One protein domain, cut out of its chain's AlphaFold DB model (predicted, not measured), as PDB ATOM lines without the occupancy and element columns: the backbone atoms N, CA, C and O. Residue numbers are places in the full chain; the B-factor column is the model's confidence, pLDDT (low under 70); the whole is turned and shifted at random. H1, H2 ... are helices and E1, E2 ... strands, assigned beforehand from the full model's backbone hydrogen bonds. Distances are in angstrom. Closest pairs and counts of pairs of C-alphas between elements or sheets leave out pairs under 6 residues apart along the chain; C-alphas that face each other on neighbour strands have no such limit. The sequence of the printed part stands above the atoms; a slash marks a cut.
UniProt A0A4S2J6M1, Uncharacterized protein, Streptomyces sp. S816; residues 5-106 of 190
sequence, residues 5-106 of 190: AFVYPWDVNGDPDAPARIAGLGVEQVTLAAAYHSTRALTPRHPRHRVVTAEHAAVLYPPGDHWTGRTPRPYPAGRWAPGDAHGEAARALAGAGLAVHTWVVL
ATOM      1  N   ALA A   5      61.420  50.662 127.524       96.00
ATOM      2  CA  ALA A   5      61.190  50.370 128.937       96.00
ATOM      3  C   ALA A   5      60.936  48.869 129.145       96.00
ATOM      4  O   ALA A   5      60.162  48.261 128.405       96.00
ATOM      5  N   PHE A   6      61.561  48.271 130.160       96.88
ATOM      6  CA  PHE A   6      61.203  46.932 130.633       96.88
ATOM      7  C   PHE A   6      60.058  47.055 131.627       96.88
ATOM      8  O   PHE A   6      60.146  47.839 132.570       96.88
ATOM      9  N   VAL A   7      58.987  46.303 131.395       96.75
ATOM     10  CA  VAL A   7      57.735  46.440 132.144       96.75
ATOM     11  C   VAL A   7      57.210  45.054 132.492       96.75
ATOM     12  O   VAL A   7      57.277  44.131 131.671       96.75
ATOM     13  N   TYR A   8      56.670  44.891 133.694       98.00
ATOM     14  CA  TYR A   8      55.903  43.704 134.044       98.00
ATOM     15  C   TYR A   8      54.401  43.955 133.875       98.00
ATOM     16  O   TYR A   8      53.937  45.074 134.083       98.00
ATOM     17  N   PRO A   9      53.593  42.920 133.590       98.12
ATOM     18  CA  PRO A   9      52.140  43.062 133.548       98.12
ATOM     19  C   PRO A   9      51.534  43.675 134.815       98.12
ATOM     20  O   PRO A   9      50.619  44.484 134.728       98.12
ATOM     21  N   TRP A  10      52.079  43.356 135.992       97.50
ATOM     22  CA  TRP A  10      51.621  43.914 137.269       97.50
ATOM     23  C   TRP A  10      52.013  45.379 137.500       97.50
ATOM     24  O   TRP A  10      51.585  45.959 138.491       97.50
ATOM     25  N   ASP A  11      52.812  45.992 136.627       97.44
ATOM     26  CA  ASP A  11      53.028  47.443 136.648       97.44
ATOM     27  C   ASP A  11      51.902  48.199 135.924       97.44
ATOM     28  O   ASP A  11      51.763  49.405 136.108       97.44
ATOM     29  N   VAL A  12      51.109  47.497 135.103       98.12
ATOM     30  CA  VAL A  12      50.094  48.075 134.207       98.12
ATOM     31  C   VAL A  12      48.685  47.646 134.602       98.12
ATOM     32  O   VAL A  12      47.786  48.477 134.719       98.12
ATOM     33  N   ASN A  13      48.470  46.350 134.817       98.25
ATOM     34  CA  ASN A  13      47.139  45.812 135.073       98.25
ATOM     35  C   ASN A  13      46.613  46.314 136.415       98.25
ATOM     36  O   ASN A  13      47.150  46.001 137.477       98.25
ATOM     37  N   GLY A  14      45.510  47.054 136.358       96.62
ATOM     38  CA  GLY A  14      44.917  47.693 137.526       96.62
ATOM     39  C   GLY A  14      45.393  49.119 137.811       96.62
ATOM     40  O   GLY A  14      44.878  49.708 138.765       96.62
ATOM     41  N   ASP A  15      46.278  49.684 136.983       97.94
ATOM     42  CA  ASP A  15      46.626  51.111 136.943       97.94
ATOM     43  C   ASP A  15      46.206  51.726 135.590       97.94
ATOM     44  O   ASP A  15      46.928  51.588 134.599       97.94
ATOM     45  N   PRO A  16      45.056  52.425 135.519       97.00
ATOM     46  CA  PRO A  16      44.596  53.075 134.288       97.00
ATOM     47  C   PRO A  16      45.575  54.110 133.716       97.00
ATOM     48  O   PRO A  16      45.590  54.339 132.509       97.00
ATOM     49  N   ASP A  17      46.406  54.717 134.564       97.94
ATOM     50  CA  ASP A  17      47.331  55.776 134.165       97.94
ATOM     51  C   ASP A  17      48.689  55.226 133.710       97.94
ATOM     52  O   ASP A  17      49.478  55.952 133.098       97.94
ATOM     53  N   ALA A  18      49.007  53.962 134.021       98.19
ATOM     54  CA  ALA A  18      50.315  53.376 133.738       98.19
ATOM     55  C   ALA A  18      50.713  53.453 132.252       98.19
ATOM     56  O   ALA A  18      51.834  53.899 131.990       98.19
ATOM     57  N   PRO A  19      49.849  53.116 131.269       98.25
ATOM     58  CA  PRO A  19      50.220  53.198 129.856       98.25
ATOM     59  C   PRO A  19      50.627  54.609 129.420       98.25
ATOM     60  O   PRO A  19      51.698  54.790 128.841       98.25
ATOM     61  N   ALA A  20      49.822  55.619 129.767       97.88
ATOM     62  CA  ALA A  20      50.114  57.016 129.450       97.88
ATOM     63  C   ALA A  20      51.392  57.497 130.152       97.88
ATOM     64  O   ALA A  20      52.211  58.201 129.563       97.88
ATOM     65  N   ARG A  21      51.604  57.067 131.399       97.31
ATOM     66  CA  ARG A  21      52.807  57.391 132.171       97.31
ATOM     67  C   ARG A  21      54.074  56.798 131.552       97.31
ATOM     68  O   ARG A  21      55.103  57.465 131.554       97.31
ATOM     69  N   ILE A  22      54.002  55.572 131.030       97.44
ATOM     70  CA  ILE A  22      55.121  54.901 130.351       97.44
ATOM     71  C   ILE A  22      55.395  55.565 128.997       97.44
ATOM     72  O   ILE A  22      56.552  55.840 128.689       97.44
ATOM     73  N   ALA A  23      54.356  55.896 128.226       96.81
ATOM     74  CA  ALA A  23      54.502  56.648 126.977       96.81
ATOM     75  C   ALA A  23      55.128  58.037 127.212       96.81
ATOM     76  O   ALA A  23      56.025  58.457 126.480       96.81
ATOM     77  N   GLY A  24      54.745  58.706 128.303       96.88
ATOM     78  CA  GLY A  24      55.310  59.988 128.732       96.88
ATOM     79  C   GLY A  24      56.803  59.960 129.092       96.88
ATOM     80  O   GLY A  24      57.392  61.023 129.269       96.88
ATOM     81  N   LEU A  25      57.441  58.782 129.165       95.56
ATOM     82  CA  LEU A  25      58.901  58.663 129.292       95.56
ATOM     83  C   LEU A  25      59.644  59.008 127.988       95.56
ATOM     84  O   LEU A  25      60.871  59.079 127.997       95.56
ATOM     85  N   GLY A  26      58.927  59.184 126.872       95.31
ATOM     86  CA  GLY A  26      59.515  59.438 125.555       95.31
ATOM     87  C   GLY A  26      60.069  58.182 124.872       95.31
ATOM     88  O   GLY A  26      60.878  58.292 123.952       95.31
ATOM     89  N   VAL A  27      59.668  56.987 125.323       95.62
ATOM     90  CA  VAL A  27      59.999  55.715 124.661       95.62
ATOM     91  C   VAL A  27      58.938  55.363 123.623       95.62
ATOM     92  O   VAL A  27      57.748  55.539 123.856       95.62
ATOM     93  N   GLU A  28      59.365  54.814 122.490       95.88
ATOM     94  CA  GLU A  28      58.456  54.352 121.426       95.88
ATOM     95  C   GLU A  28      58.005  52.898 121.638       95.88
ATOM     96  O   GLU A  28      57.070  52.418 121.000       95.88
ATOM     97  N   GLN A  29      58.703  52.166 122.509       97.31
ATOM     98  CA  GLN A  29      58.547  50.726 122.649       97.31
ATOM     99  C   GLN A  29      58.772  50.250 124.085       97.31
ATOM    100  O   GLN A  29      59.503  50.854 124.877       97.31
ATOM    101  N   VAL A  30      58.169  49.112 124.402       98.06
ATOM    102  CA  VAL A  30      58.269  48.436 125.696       98.06
ATOM    103  C   VAL A  30      58.635  46.975 125.501       98.06
ATOM    104  O   VAL A  30      58.279  46.354 124.505       98.06
ATOM    105  N   THR A  31      59.357  46.420 126.464       98.19
ATOM    106  CA  THR A  31      59.699  44.999 126.543       98.19
ATOM    107  C   THR A  31      58.950  44.412 127.740       98.19
ATOM    108  O   THR A  31      59.348  44.599 128.889       98.19
ATOM    109  N   LEU A  32      57.809  43.781 127.461       98.44
ATOM    110  CA  LEU A  32      56.820  43.314 128.433       98.44
ATOM    111  C   LEU A  32      57.056  41.847 128.807       98.44
ATOM    112  O   LEU A  32      57.154  40.984 127.932       98.44
ATOM    113  N   ALA A  33      57.119  41.542 130.104       98.19
ATOM    114  CA  ALA A  33      57.304  40.172 130.589       98.19
ATOM    115  C   ALA A  33      56.148  39.240 130.187       98.19
ATOM    116  O   ALA A  33      55.009  39.443 130.603       98.19
ATOM    117  N   ALA A  34      56.455  38.178 129.434       97.25
ATOM    118  CA  ALA A  34      55.546  37.056 129.167       97.25
ATOM    119  C   ALA A  34      55.937  35.785 129.923       97.25
ATOM    120  O   ALA A  34      55.069  34.982 130.249       97.25
ATOM    121  N   ALA A  35      57.223  35.589 130.219       95.00
ATOM    122  CA  ALA A  35      57.679  34.543 131.127       95.00
ATOM    123  C   ALA A  35      58.847  35.055 131.962       95.00
ATOM    124  O   ALA A  35      59.791  35.638 131.417       95.00
ATOM    125  N   TYR A  36      58.789  34.841 133.272       94.31
ATOM    126  CA  TYR A  36      59.779  35.383 134.194       94.31
ATOM    127  C   TYR A  36      60.061  34.451 135.364       94.31
ATOM    128  O   TYR A  36      59.253  33.576 135.658       94.31
ATOM    129  N   HIS A  37      61.207  34.635 136.021       93.12
ATOM    130  CA  HIS A  37      61.577  33.868 137.207       93.12
ATOM    131  C   HIS A  37      60.958  34.434 138.492       93.12
ATOM    132  O   HIS A  37      60.334  35.495 138.482       93.12
ATOM    133  N   SER A  38      61.152  33.733 139.613       91.31
ATOM    134  CA  SER A  38      60.738  34.239 140.921       91.31
ATOM    135  C   SER A  38      61.453  35.546 141.247       91.31
ATOM    136  O   SER A  38      62.656  35.696 141.031       91.31
ATOM    137  N   THR A  39      60.711  36.519 141.754       93.69
ATOM    138  CA  THR A  39      61.256  37.834 142.088       93.69
ATOM    139  C   THR A  39      60.368  38.535 143.101       93.69
ATOM    140  O   THR A  39      59.181  38.230 143.232       93.69
ATOM    141  N   ARG A  40      60.938  39.513 143.800       96.75
ATOM    142  CA  ARG A  40      60.187  40.505 144.561       96.75
ATOM    143  C   ARG A  40      60.402  41.858 143.894       96.75
ATOM    144  O   ARG A  40      61.470  42.446 144.023       96.75
ATOM    145  N   ALA A  41      59.399  42.313 143.156       94.81
ATOM    146  CA  ALA A  41      59.447  43.555 142.398       94.81
ATOM    147  C   ALA A  41      58.835  44.702 143.207       94.81
ATOM    148  O   ALA A  41      57.804  44.526 143.859       94.81
ATOM    149  N   LEU A  42      59.461  45.876 143.143       95.56
ATOM    150  CA  LEU A  42      58.900  47.117 143.673       95.56
ATOM    151  C   LEU A  42      58.067  47.798 142.588       95.56
ATOM    152  O   LEU A  42      58.538  47.982 141.470       95.56
ATOM    153  N   THR A  43      56.862  48.226 142.949       94.50
ATOM    154  CA  THR A  43      55.882  48.842 142.041       94.50
ATOM    155  C   THR A  43      55.452  50.211 142.587       94.50
ATOM    156  O   THR A  43      54.281  50.438 142.900       94.50
ATOM    157  N   PRO A  44      56.392  51.155 142.778       90.69
ATOM    158  CA  PRO A  44      56.174  52.338 143.612       90.69
ATOM    159  C   PRO A  44      55.040  53.240 143.119       90.69
ATOM    160  O   PRO A  44      54.421  53.921 143.930       90.69
ATOM    161  N   ARG A  45      54.739  53.233 141.817       93.12
ATOM    162  CA  ARG A  45      53.688  54.067 141.220       93.12
ATOM    163  C   ARG A  45      52.327  53.376 141.097       93.12
ATOM    164  O   ARG A  45      51.352  54.074 140.859       93.12
ATOM    165  N   HIS A  46      52.245  52.061 141.311       97.12
ATOM    166  CA  HIS A  46      50.995  51.324 141.144       97.12
ATOM    167  C   HIS A  46      50.012  51.630 142.299       97.12
ATOM    168  O   HIS A  46      50.425  51.647 143.464       97.12
ATOM    169  N   PRO A  47      48.714  51.871 142.033       96.81
ATOM    170  CA  PRO A  47      47.761  52.325 143.049       96.81
ATOM    171  C   PRO A  47      47.351  51.240 144.054       96.81
ATOM    172  O   PRO A  47      46.961  51.569 145.170       96.81
ATOM    173  N   ARG A  48      47.436  49.952 143.688       95.25
ATOM    174  CA  ARG A  48      46.916  48.835 144.512       95.25
ATOM    175  C   ARG A  48      47.975  48.026 145.250       95.25
ATOM    176  O   ARG A  48      47.655  47.321 146.199       95.25
ATOM    177  N   HIS A  49      49.233  48.108 144.832       94.69
ATOM    178  CA  HIS A  49      50.316  47.318 145.413       94.69
ATOM    179  C   HIS A  49      51.634  48.067 145.282       94.69
ATOM    180  O   HIS A  49      51.875  48.754 144.296       94.69
ATOM    181  N   ARG A  50      52.487  47.942 146.299       95.75
ATOM    182  CA  ARG A  50      53.841  48.529 146.308       95.75
ATOM    183  C   ARG A  50      54.928  47.493 146.061       95.75
ATOM    184  O   ARG A  50      56.046  47.848 145.695       95.75
ATOM    185  N   VAL A  51      54.595  46.227 146.293       96.12
ATOM    186  CA  VAL A  51      55.484  45.085 146.144       96.12
ATOM    187  C   VAL A  51      54.686  43.940 145.541       96.12
ATOM    188  O   VAL A  51      53.595  43.630 146.021       96.12
ATOM    189  N   VAL A  52      55.256  43.279 144.539       97.00
ATOM    190  CA  VAL A  52      54.750  42.017 143.994       97.00
ATOM    191  C   VAL A  52      55.777  40.936 144.279       97.00
ATOM    192  O   VAL A  52      56.960  41.107 143.994       97.00
ATOM    193  N   THR A  53      55.335  39.818 144.853       97.19
ATOM    194  CA  THR A  53      56.174  38.624 145.012       97.19
ATOM    195  C   THR A  53      55.716  37.572 144.007       97.19
ATOM    196  O   THR A  53      54.652  36.982 144.178       97.19
ATOM    197  N   ALA A  54      56.520  37.354 142.967       95.00
ATOM    198  CA  ALA A  54      56.386  36.224 142.059       95.00
ATOM    199  C   ALA A  54      57.089  35.017 142.690       95.00
ATOM    200  O   ALA A  54      58.315  35.002 142.820       95.00
ATOM    201  N   GLU A  55      56.312  34.030 143.134       92.12
ATOM    202  CA  GLU A  55      56.812  32.954 144.005       92.12
ATOM    203  C   GLU A  55      57.654  31.922 143.248       92.12
ATOM    204  O   GLU A  55      58.581  31.335 143.801       92.12
ATOM    205  N   HIS A  56      57.373  31.732 141.959       91.00
ATOM    206  CA  HIS A  56      58.096  30.811 141.090       91.00
ATOM    207  C   HIS A  56      58.224  31.371 139.678       91.00
ATOM    208  O   HIS A  56      57.559  32.336 139.307       91.00
ATOM    209  N   ALA A  57      59.078  30.728 138.881       91.56
ATOM    210  CA  ALA A  57      59.176  31.035 137.468       91.56
ATOM    211  C   ALA A  57      57.903  30.607 136.728       91.56
ATOM    212  O   ALA A  57      57.510  29.439 136.796       91.56
ATOM    213  N   ALA A  58      57.260  31.546 136.042       93.69
ATOM    214  CA  ALA A  58      55.939  31.368 135.459       93.69
ATOM    215  C   ALA A  58      55.809  32.064 134.104       93.69
ATOM    216  O   ALA A  58      56.488  33.057 133.829       93.69
ATOM    217  N   VAL A  59      54.878  31.568 133.290       95.56
ATOM    218  CA  VAL A  59      54.302  32.347 132.192       95.56
ATOM    219  C   VAL A  59      53.188  33.244 132.726       95.56
ATOM    220  O   VAL A  59      52.445  32.867 133.634       95.56
ATOM    221  N   LEU A  60      53.097  34.446 132.162       96.75
ATOM    222  CA  LEU A  60      52.143  35.499 132.531       96.75
ATOM    223  C   LEU A  60      50.975  35.585 131.531       96.75
ATOM    224  O   LEU A  60      50.290  36.599 131.452       96.75
ATOM    225  N   TYR A  61      50.785  34.523 130.752       95.62
ATOM    226  CA  TYR A  61      49.719  34.322 129.775       95.62
ATOM    227  C   TYR A  61      49.171  32.889 129.921       95.62
ATOM    228  O   TYR A  61      49.871  32.029 130.475       95.62
ATOM    229  N   PRO A  62      47.965  32.579 129.411       93.94
ATOM    230  CA  PRO A  62      47.408  31.233 129.471       93.94
ATOM    231  C   PRO A  62      48.205  30.283 128.556       93.94
ATOM    232  O   PRO A  62      48.262  30.514 127.345       93.94
ATOM    233  N   PRO A  63      48.829  29.208 129.079       90.00
ATOM    234  CA  PRO A  63      49.472  28.210 128.228       90.00
ATOM    235  C   PRO A  63      48.435  27.551 127.308       90.00
ATOM    236  O   PRO A  63      47.419  27.058 127.786       90.00
ATOM    237  N   GLY A  64      48.694  27.525 125.999       87.81
ATOM    238  CA  GLY A  64      47.786  26.901 125.030       87.81
ATOM    239  C   GLY A  64      47.916  25.375 124.938       87.81
ATOM    240  O   GLY A  64      48.873  24.780 125.443       87.81
ATOM    241  N   ASP A  65      47.006  24.757 124.183       90.50
ATOM    242  CA  ASP A  65      46.861  23.294 124.046       90.50
ATOM    243  C   ASP A  65      48.089  22.569 123.479       90.50
ATOM    244  O   ASP A  65      48.230  21.357 123.628       90.50
ATOM    245  N   HIS A  66      49.029  23.294 122.870       89.19
ATOM    246  CA  HIS A  66      50.290  22.723 122.398       89.19
ATOM    247  C   HIS A  66      51.151  22.129 123.528       89.19
ATOM    248  O   HIS A  66      52.065  21.359 123.238       89.19
ATOM    249  N   TRP A  67      50.867  22.453 124.796       87.50
ATOM    250  CA  TRP A  67      51.505  21.851 125.974       87.50
ATOM    251  C   TRP A  67      50.830  20.567 126.470       87.50
ATOM    252  O   TRP A  67      51.366  19.915 127.369       87.50
ATOM    253  N   THR A  68      49.685  20.177 125.910       87.94
ATOM    254  CA  THR A  68      48.963  18.967 126.319       87.94
ATOM    255  C   THR A  68      49.838  17.727 126.136       87.94
ATOM    256  O   THR A  68      50.420  17.509 125.075       87.94
ATOM    257  N   GLY A  69      49.971  16.933 127.203       88.31
ATOM    258  CA  GLY A  69      50.801  15.725 127.224       88.31
ATOM    259  C   GLY A  69      52.316  15.970 127.189       88.31
ATOM    260  O   GLY A  69      53.073  15.008 127.074       88.31
ATOM    261  N   ARG A  70      52.784  17.225 127.281       86.88
ATOM    262  CA  ARG A  70      54.217  17.548 127.284       86.88
ATOM    263  C   ARG A  70      54.747  17.737 128.698       86.88
ATOM    264  O   ARG A  70      54.171  18.477 129.494       86.88
ATOM    265  N   THR A  71      55.909  17.147 128.943       83.12
ATOM    266  CA  THR A  71      56.699  17.350 130.155       83.12
ATOM    267  C   THR A  71      58.140  17.680 129.754       83.12
ATOM    268  O   THR A  71      58.718  16.939 128.957       83.12
ATOM    269  N   PRO A  72      58.734  18.767 130.274       81.88
ATOM    270  CA  PRO A  72      58.124  19.747 131.174       81.88
ATOM    271  C   PRO A  72      57.179  20.729 130.448       81.88
ATOM    272  O   PRO A  72      57.297  20.944 129.240       81.88
ATOM    273  N   ARG A  73      56.264  21.354 131.202       85.75
ATOM    274  CA  ARG A  73      55.351  22.413 130.725       85.75
ATOM    275  C   ARG A  73      55.470  23.687 131.574       85.75
ATOM    276  O   ARG A  73      55.852  23.592 132.739       85.75
ATOM    277  N   PRO A  74      55.137  24.874 131.034       87.81
ATOM    278  CA  PRO A  74      55.167  26.114 131.795       87.81
ATOM    279  C   PRO A  74      54.165  26.123 132.948       87.81
ATOM    280  O   PRO A  74      53.052  25.611 132.831       87.81
ATOM    281  N   TYR A  75      54.552  26.786 134.034       89.81
ATOM    282  CA  TYR A  75      53.672  27.060 135.161       89.81
ATOM    283  C   TYR A  75      52.926  28.381 134.964       89.81
ATOM    284  O   TYR A  75      53.562  29.369 134.591       89.81
ATOM    285  N   PRO A  76      51.615  28.445 135.252       92.50
ATOM    286  CA  PRO A  76      50.914  29.719 135.332       92.50
ATOM    287  C   PRO A  76      51.365  30.508 136.571       92.50
ATOM    288  O   PRO A  76      51.827  29.942 137.569       92.50
ATOM    289  N   ALA A  77      51.206  31.828 136.518       92.50
ATOM    290  CA  ALA A  77      51.581  32.735 137.602       92.50
ATOM    291  C   ALA A  77      50.614  32.733 138.800       92.50
ATOM    292  O   ALA A  77      50.973  33.170 139.886       92.50
ATOM    293  N   GLY A  78      49.383  32.241 138.650       92.50
ATOM    294  CA  GLY A  78      48.421  32.228 139.753       92.50
ATOM    295  C   GLY A  78      48.053  33.641 140.223       92.50
ATOM    296  O   GLY A  78      47.721  34.501 139.411       92.50
ATOM    297  N   ARG A  79      48.076  33.890 141.539       93.12
ATOM    298  CA  ARG A  79      47.462  35.092 142.142       93.12
ATOM    299  C   ARG A  79      48.188  36.413 141.875       93.12
ATOM    300  O   ARG A  79      47.550  37.455 141.940       93.12
ATOM    301  N   TRP A  80      49.499  36.398 141.610       92.94
ATOM    302  CA  TRP A  80      50.270  37.637 141.402       92.94
ATOM    303  C   TRP A  80      50.225  38.154 139.958       92.94
ATOM    304  O   TRP A  80      50.639  39.280 139.705       92.94
ATOM    305  N   ALA A  81      49.730  37.344 139.020       95.50
ATOM    306  CA  ALA A  81      49.426  37.744 137.648       95.50
ATOM    307  C   ALA A  81      48.339  36.803 137.084       95.50
ATOM    308  O   ALA A  81      48.660  35.855 136.364       95.50
ATOM    309  N   PRO A  82      47.068  36.998 137.477       94.00
ATOM    310  CA  PRO A  82      45.985  36.088 137.120       94.00
ATOM    311  C   PRO A  82      45.583  36.211 135.646       94.00
ATOM    312  O   PRO A  82      45.711  37.271 135.036       94.00
ATOM    313  N   GLY A  83      45.035  35.125 135.096       94.88
ATOM    314  CA  GLY A  83      44.491  35.099 133.737       94.88
ATOM    315  C   GLY A  83      45.540  35.386 132.660       94.88
ATOM    316  O   GLY A  83      46.658  34.875 132.714       94.88
ATOM    317  N   ASP A  84      45.158  36.193 131.671       97.00
ATOM    318  CA  ASP A  84      46.050  36.673 130.613       97.00
ATOM    319  C   ASP A  84      46.641  38.044 130.952       97.00
ATOM    320  O   ASP A  84      46.376  39.048 130.289       97.00
ATOM    321  N   ALA A  85      47.433  38.088 132.026       98.12
ATOM    322  CA  ALA A  85      48.012  39.332 132.513       98.12
ATOM    323  C   ALA A  85      48.877  40.020 131.440       98.12
ATOM    324  O   ALA A  85      48.773  41.232 131.249       98.12
ATOM    325  N   HIS A  86      49.695  39.258 130.710       98.38
ATOM    326  CA  HIS A  86      50.489  39.771 129.596       98.38
ATOM    327  C   HIS A  86      49.602  40.347 128.488       98.38
ATOM    328  O   HIS A  86      49.853  41.466 128.048       98.38
ATOM    329  N   GLY A  87      48.573  39.625 128.032       98.25
ATOM    330  CA  GLY A  87      47.699  40.110 126.961       98.25
ATOM    331  C   GLY A  87      46.862  41.329 127.355       98.25
ATOM    332  O   GLY A  87      46.609  42.193 126.515       98.25
ATOM    333  N   GLU A  88      46.451  41.445 128.619       98.62
ATOM    334  CA  GLU A  88      45.816  42.655 129.161       98.62
ATOM    335  C   GLU A  88      46.767  43.860 129.121       98.62
ATOM    336  O   GLU A  88      46.444  44.870 128.489       98.62
ATOM    337  N   ALA A  89      47.966  43.725 129.696       98.69
ATOM    338  CA  ALA A  89      48.959  44.795 129.725       98.69
ATOM    339  C   ALA A  89      49.399  45.198 128.311       98.69
ATOM    340  O   ALA A  89      49.509  46.385 128.006       98.69
ATOM    341  N   ALA A  90      49.607  44.221 127.423       98.75
ATOM    342  CA  ALA A  90      49.997  44.461 126.039       98.75
ATOM    343  C   ALA A  90      48.952  45.301 125.296       98.75
ATOM    344  O   ALA A  90      49.317  46.255 124.612       98.75
ATOM    345  N   ARG A  91      47.658  44.997 125.464       98.75
ATOM    346  CA  ARG A  91      46.572  45.786 124.859       98.75
ATOM    347  C   ARG A  91      46.525  47.207 125.412       98.75
ATOM    348  O   ARG A  91      46.370  48.140 124.631       98.75
ATOM    349  N   ALA A  92      46.694  47.379 126.722       98.69
ATOM    350  CA  ALA A  92      46.705  48.700 127.348       98.69
ATOM    351  C   ALA A  92      47.888  49.562 126.864       98.69
ATOM    352  O   ALA A  92      47.705  50.723 126.501       98.69
ATOM    353  N   LEU A  93      49.091  48.982 126.790       98.62
ATOM    354  CA  LEU A  93      50.301  49.659 126.304       98.62
ATOM    355  C   LEU A  93      50.207  49.995 124.810       98.62
ATOM    356  O   LEU A  93      50.514  51.119 124.416       98.62
ATOM    357  N   ALA A  94      49.722  49.060 123.990       98.44
ATOM    358  CA  ALA A  94      49.491  49.299 122.567       98.44
ATOM    359  C   ALA A  94      48.431  50.389 122.334       98.44
ATOM    360  O   ALA A  94      48.601  51.232 121.457       98.44
ATOM    361  N   GLY A  95      47.374  50.425 123.155       98.31
ATOM    362  CA  GLY A  95      46.362  51.484 123.133       98.31
ATOM    363  C   GLY A  95      46.917  52.881 123.440       98.31
ATOM    364  O   GLY A  95      46.350  53.870 122.988       98.31
ATOM    365  N   ALA A  96      48.053  52.968 124.140       98.06
ATOM    366  CA  ALA A  96      48.790  54.210 124.379       98.06
ATOM    367  C   ALA A  96      49.837  54.532 123.289       98.06
ATOM    368  O   ALA A  96      50.620  55.465 123.450       98.06
ATOM    369  N   GLY A  97      49.869  53.773 122.187       97.62
ATOM    370  CA  GLY A  97      50.766  54.004 121.051       97.62
ATOM    371  C   GLY A  97      52.159  53.379 121.179       97.62
ATOM    372  O   GLY A  97      53.027  53.677 120.363       97.62
ATOM    373  N   LEU A  98      52.394  52.515 122.174       98.00
ATOM    374  CA  LEU A  98      53.690  51.860 122.378       98.00
ATOM    375  C   LEU A  98      53.804  50.568 121.563       98.00
ATOM    376  O   LEU A  98      52.922  49.708 121.613       98.00
ATOM    377  N   ALA A  99      54.936  50.368 120.883       98.12
ATOM    378  CA  ALA A  99      55.270  49.069 120.308       98.12
ATOM    379  C   ALA A  99      55.622  48.070 121.425       98.12
ATOM    380  O   ALA A  99      56.545  48.295 122.211       98.12
ATOM    381  N   VAL A 100      54.892  46.955 121.508       98.25
ATOM    382  CA  VAL A 100      55.074  45.952 122.566       98.25
ATOM    383  C   VAL A 100      55.925  44.789 122.062       98.25
ATOM    384  O   VAL A 100      55.530  44.056 121.157       98.25
ATOM    385  N   HIS A 101      57.080  44.592 122.688       97.69
ATOM    386  CA  HIS A 101      57.951  43.435 122.503       97.69
ATOM    387  C   HIS A 101      57.851  42.492 123.694       97.69
ATOM    388  O   HIS A 101      57.622  42.911 124.827       97.69
ATOM    389  N   THR A 102      58.076  41.206 123.450       95.75
ATOM    390  CA  THR A 102      57.975  40.180 124.484       95.75
ATOM    391  C   THR A 102      59.315  39.924 125.163       95.75
ATOM    392  O   THR A 102      60.322  39.644 124.512       95.75
ATOM    393  N   TRP A 103      59.306  39.938 126.491       96.44
ATOM    394  CA  TRP A 103      60.420  39.534 127.338       96.44
ATOM    395  C   TRP A 103      60.182  38.141 127.913       96.44
ATOM    396  O   TRP A 103      59.188  37.889 128.597       96.44
ATOM    397  N   VAL A 104      61.118  37.230 127.648       93.56
ATOM    398  CA  VAL A 104      61.042  35.839 128.098       93.56
ATOM    399  C   VAL A 104      62.345  35.460 128.789       93.56
ATOM    400  O   VAL A 104      63.412  35.489 128.174       93.56
ATOM    401  N   VAL A 105      62.262  35.049 130.053       88.94
ATOM    402  CA  VAL A 105      63.354  34.352 130.738       88.94
ATOM    403  C   VAL A 105      63.058  32.858 130.751       88.94
ATOM    404  O   VAL A 105      62.130  32.401 131.409       88.94
ATOM    405  N   LEU A 106      63.857  32.096 130.002       71.00
ATOM    406  CA  LEU A 106      63.635  30.664 129.772       71.00
ATOM    407  C   LEU A 106      64.407  29.770 130.752       71.00
ATOM    408  O   LEU A 106      63.834  28.901 131.398       71.00
TER     409      LEU A 106
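AT A GLANCE: This is residues 5 to 106 of the 190 residues of an uncharacterized protein of Streptomyces sp. S816 (UniProt A0A4S2J6M1). A small, all-parallel sheet of three strands, E1, E2 and E5, has helix H2 along one face and the other face bare, while short helix H1 only grazes the sheet. A separate hairpin, E3 and E4, folds back from the far end of E2, and residues 64 to 72 of the long stretch before H2 stick out as a free loop. The printed part has 102 residues with two named helices and five named strands, in the order E1, H1, E2, E3, E4, H2, E5; the larger sheet's order is E1, E2, E5, and the smaller sheet, E3 and E4, is antiparallel. The class is mixed, with 42 residues, under half, in named elements. The whole is compact, with a radius of gyration of the C-alphas of 13.7 A, yet elongated, spanning 44 by 26 by 19 A.

HOW THE PARTS SIT: E1, residues 5 to 7, is an edge strand, parallel to E2, residues 29 to 36, at 33 degrees; N 31 and O 5 are 2.8 A apart, within hydrogen-bond range. H1, residues 18 to 23, only grazes this sheet with its residues 22 to 23. E1, H1 and E2 form a strand-helix-strand unit, two parallel neighbour strands with a helix between, and its crossover is right-handed. E3, residues 39 to 42, and E4, residues 51 to 54, form a hairpin, antiparallel at 163 degrees, with N 41 and O 52 2.8 A apart. E3 is apart from E2. H2, residues 85 to 95, is on the larger sheet at a height over the sheet of 9.2 A, making two layers, a helix on one face of a sheet. It lies over E2 and over E5, residues 99 to 104, and runs along the strands, at 3 degrees to E2 on the local plane. The closest C-alphas of E2 and H2 are those of Ala 34 and His 86, 5.8 A apart. H1 and H2 only just touch, with 3 pairs of C-alphas within 8 A, the closest being Pro 19 and Leu 93 at 5.0 A; they run the same way at a steep tilt of 48 degrees. E5, the other edge strand, is parallel to E2 at 25 degrees, with N 101 and O 30 2.8 A apart. In H1 and H2 every O i to N i+4 pair is within hydrogen-bond range.

IN THESE COORDINATES: E1 begins at C-alpha 5, (61.190, 50.370, 128.937), and is 6.1 A long; H1 measures 8.6 A. E2, the longest strand by residues, covers 19.2 A and ends at C-alpha 36, (59.779, 35.383, 134.194). E3 measures 9.7 A and E4 9.8 A. H2 is 15.4 A long, and E5, 16.4 A, ends at C-alpha 104, (61.042, 35.839, 128.098).

THE WHOLE: The C-alphas of Gly 26 and Gly 69, the two farthest apart, are 44.6 A from each other. The link from E4 to H2, residues 55 to 84, is long; its residues 58 to 59 pair antiparallel with residues 35 to 36 of E2. The printed part has no cut. Its mean pLDDT is 94.8, and no printed residue is under 70.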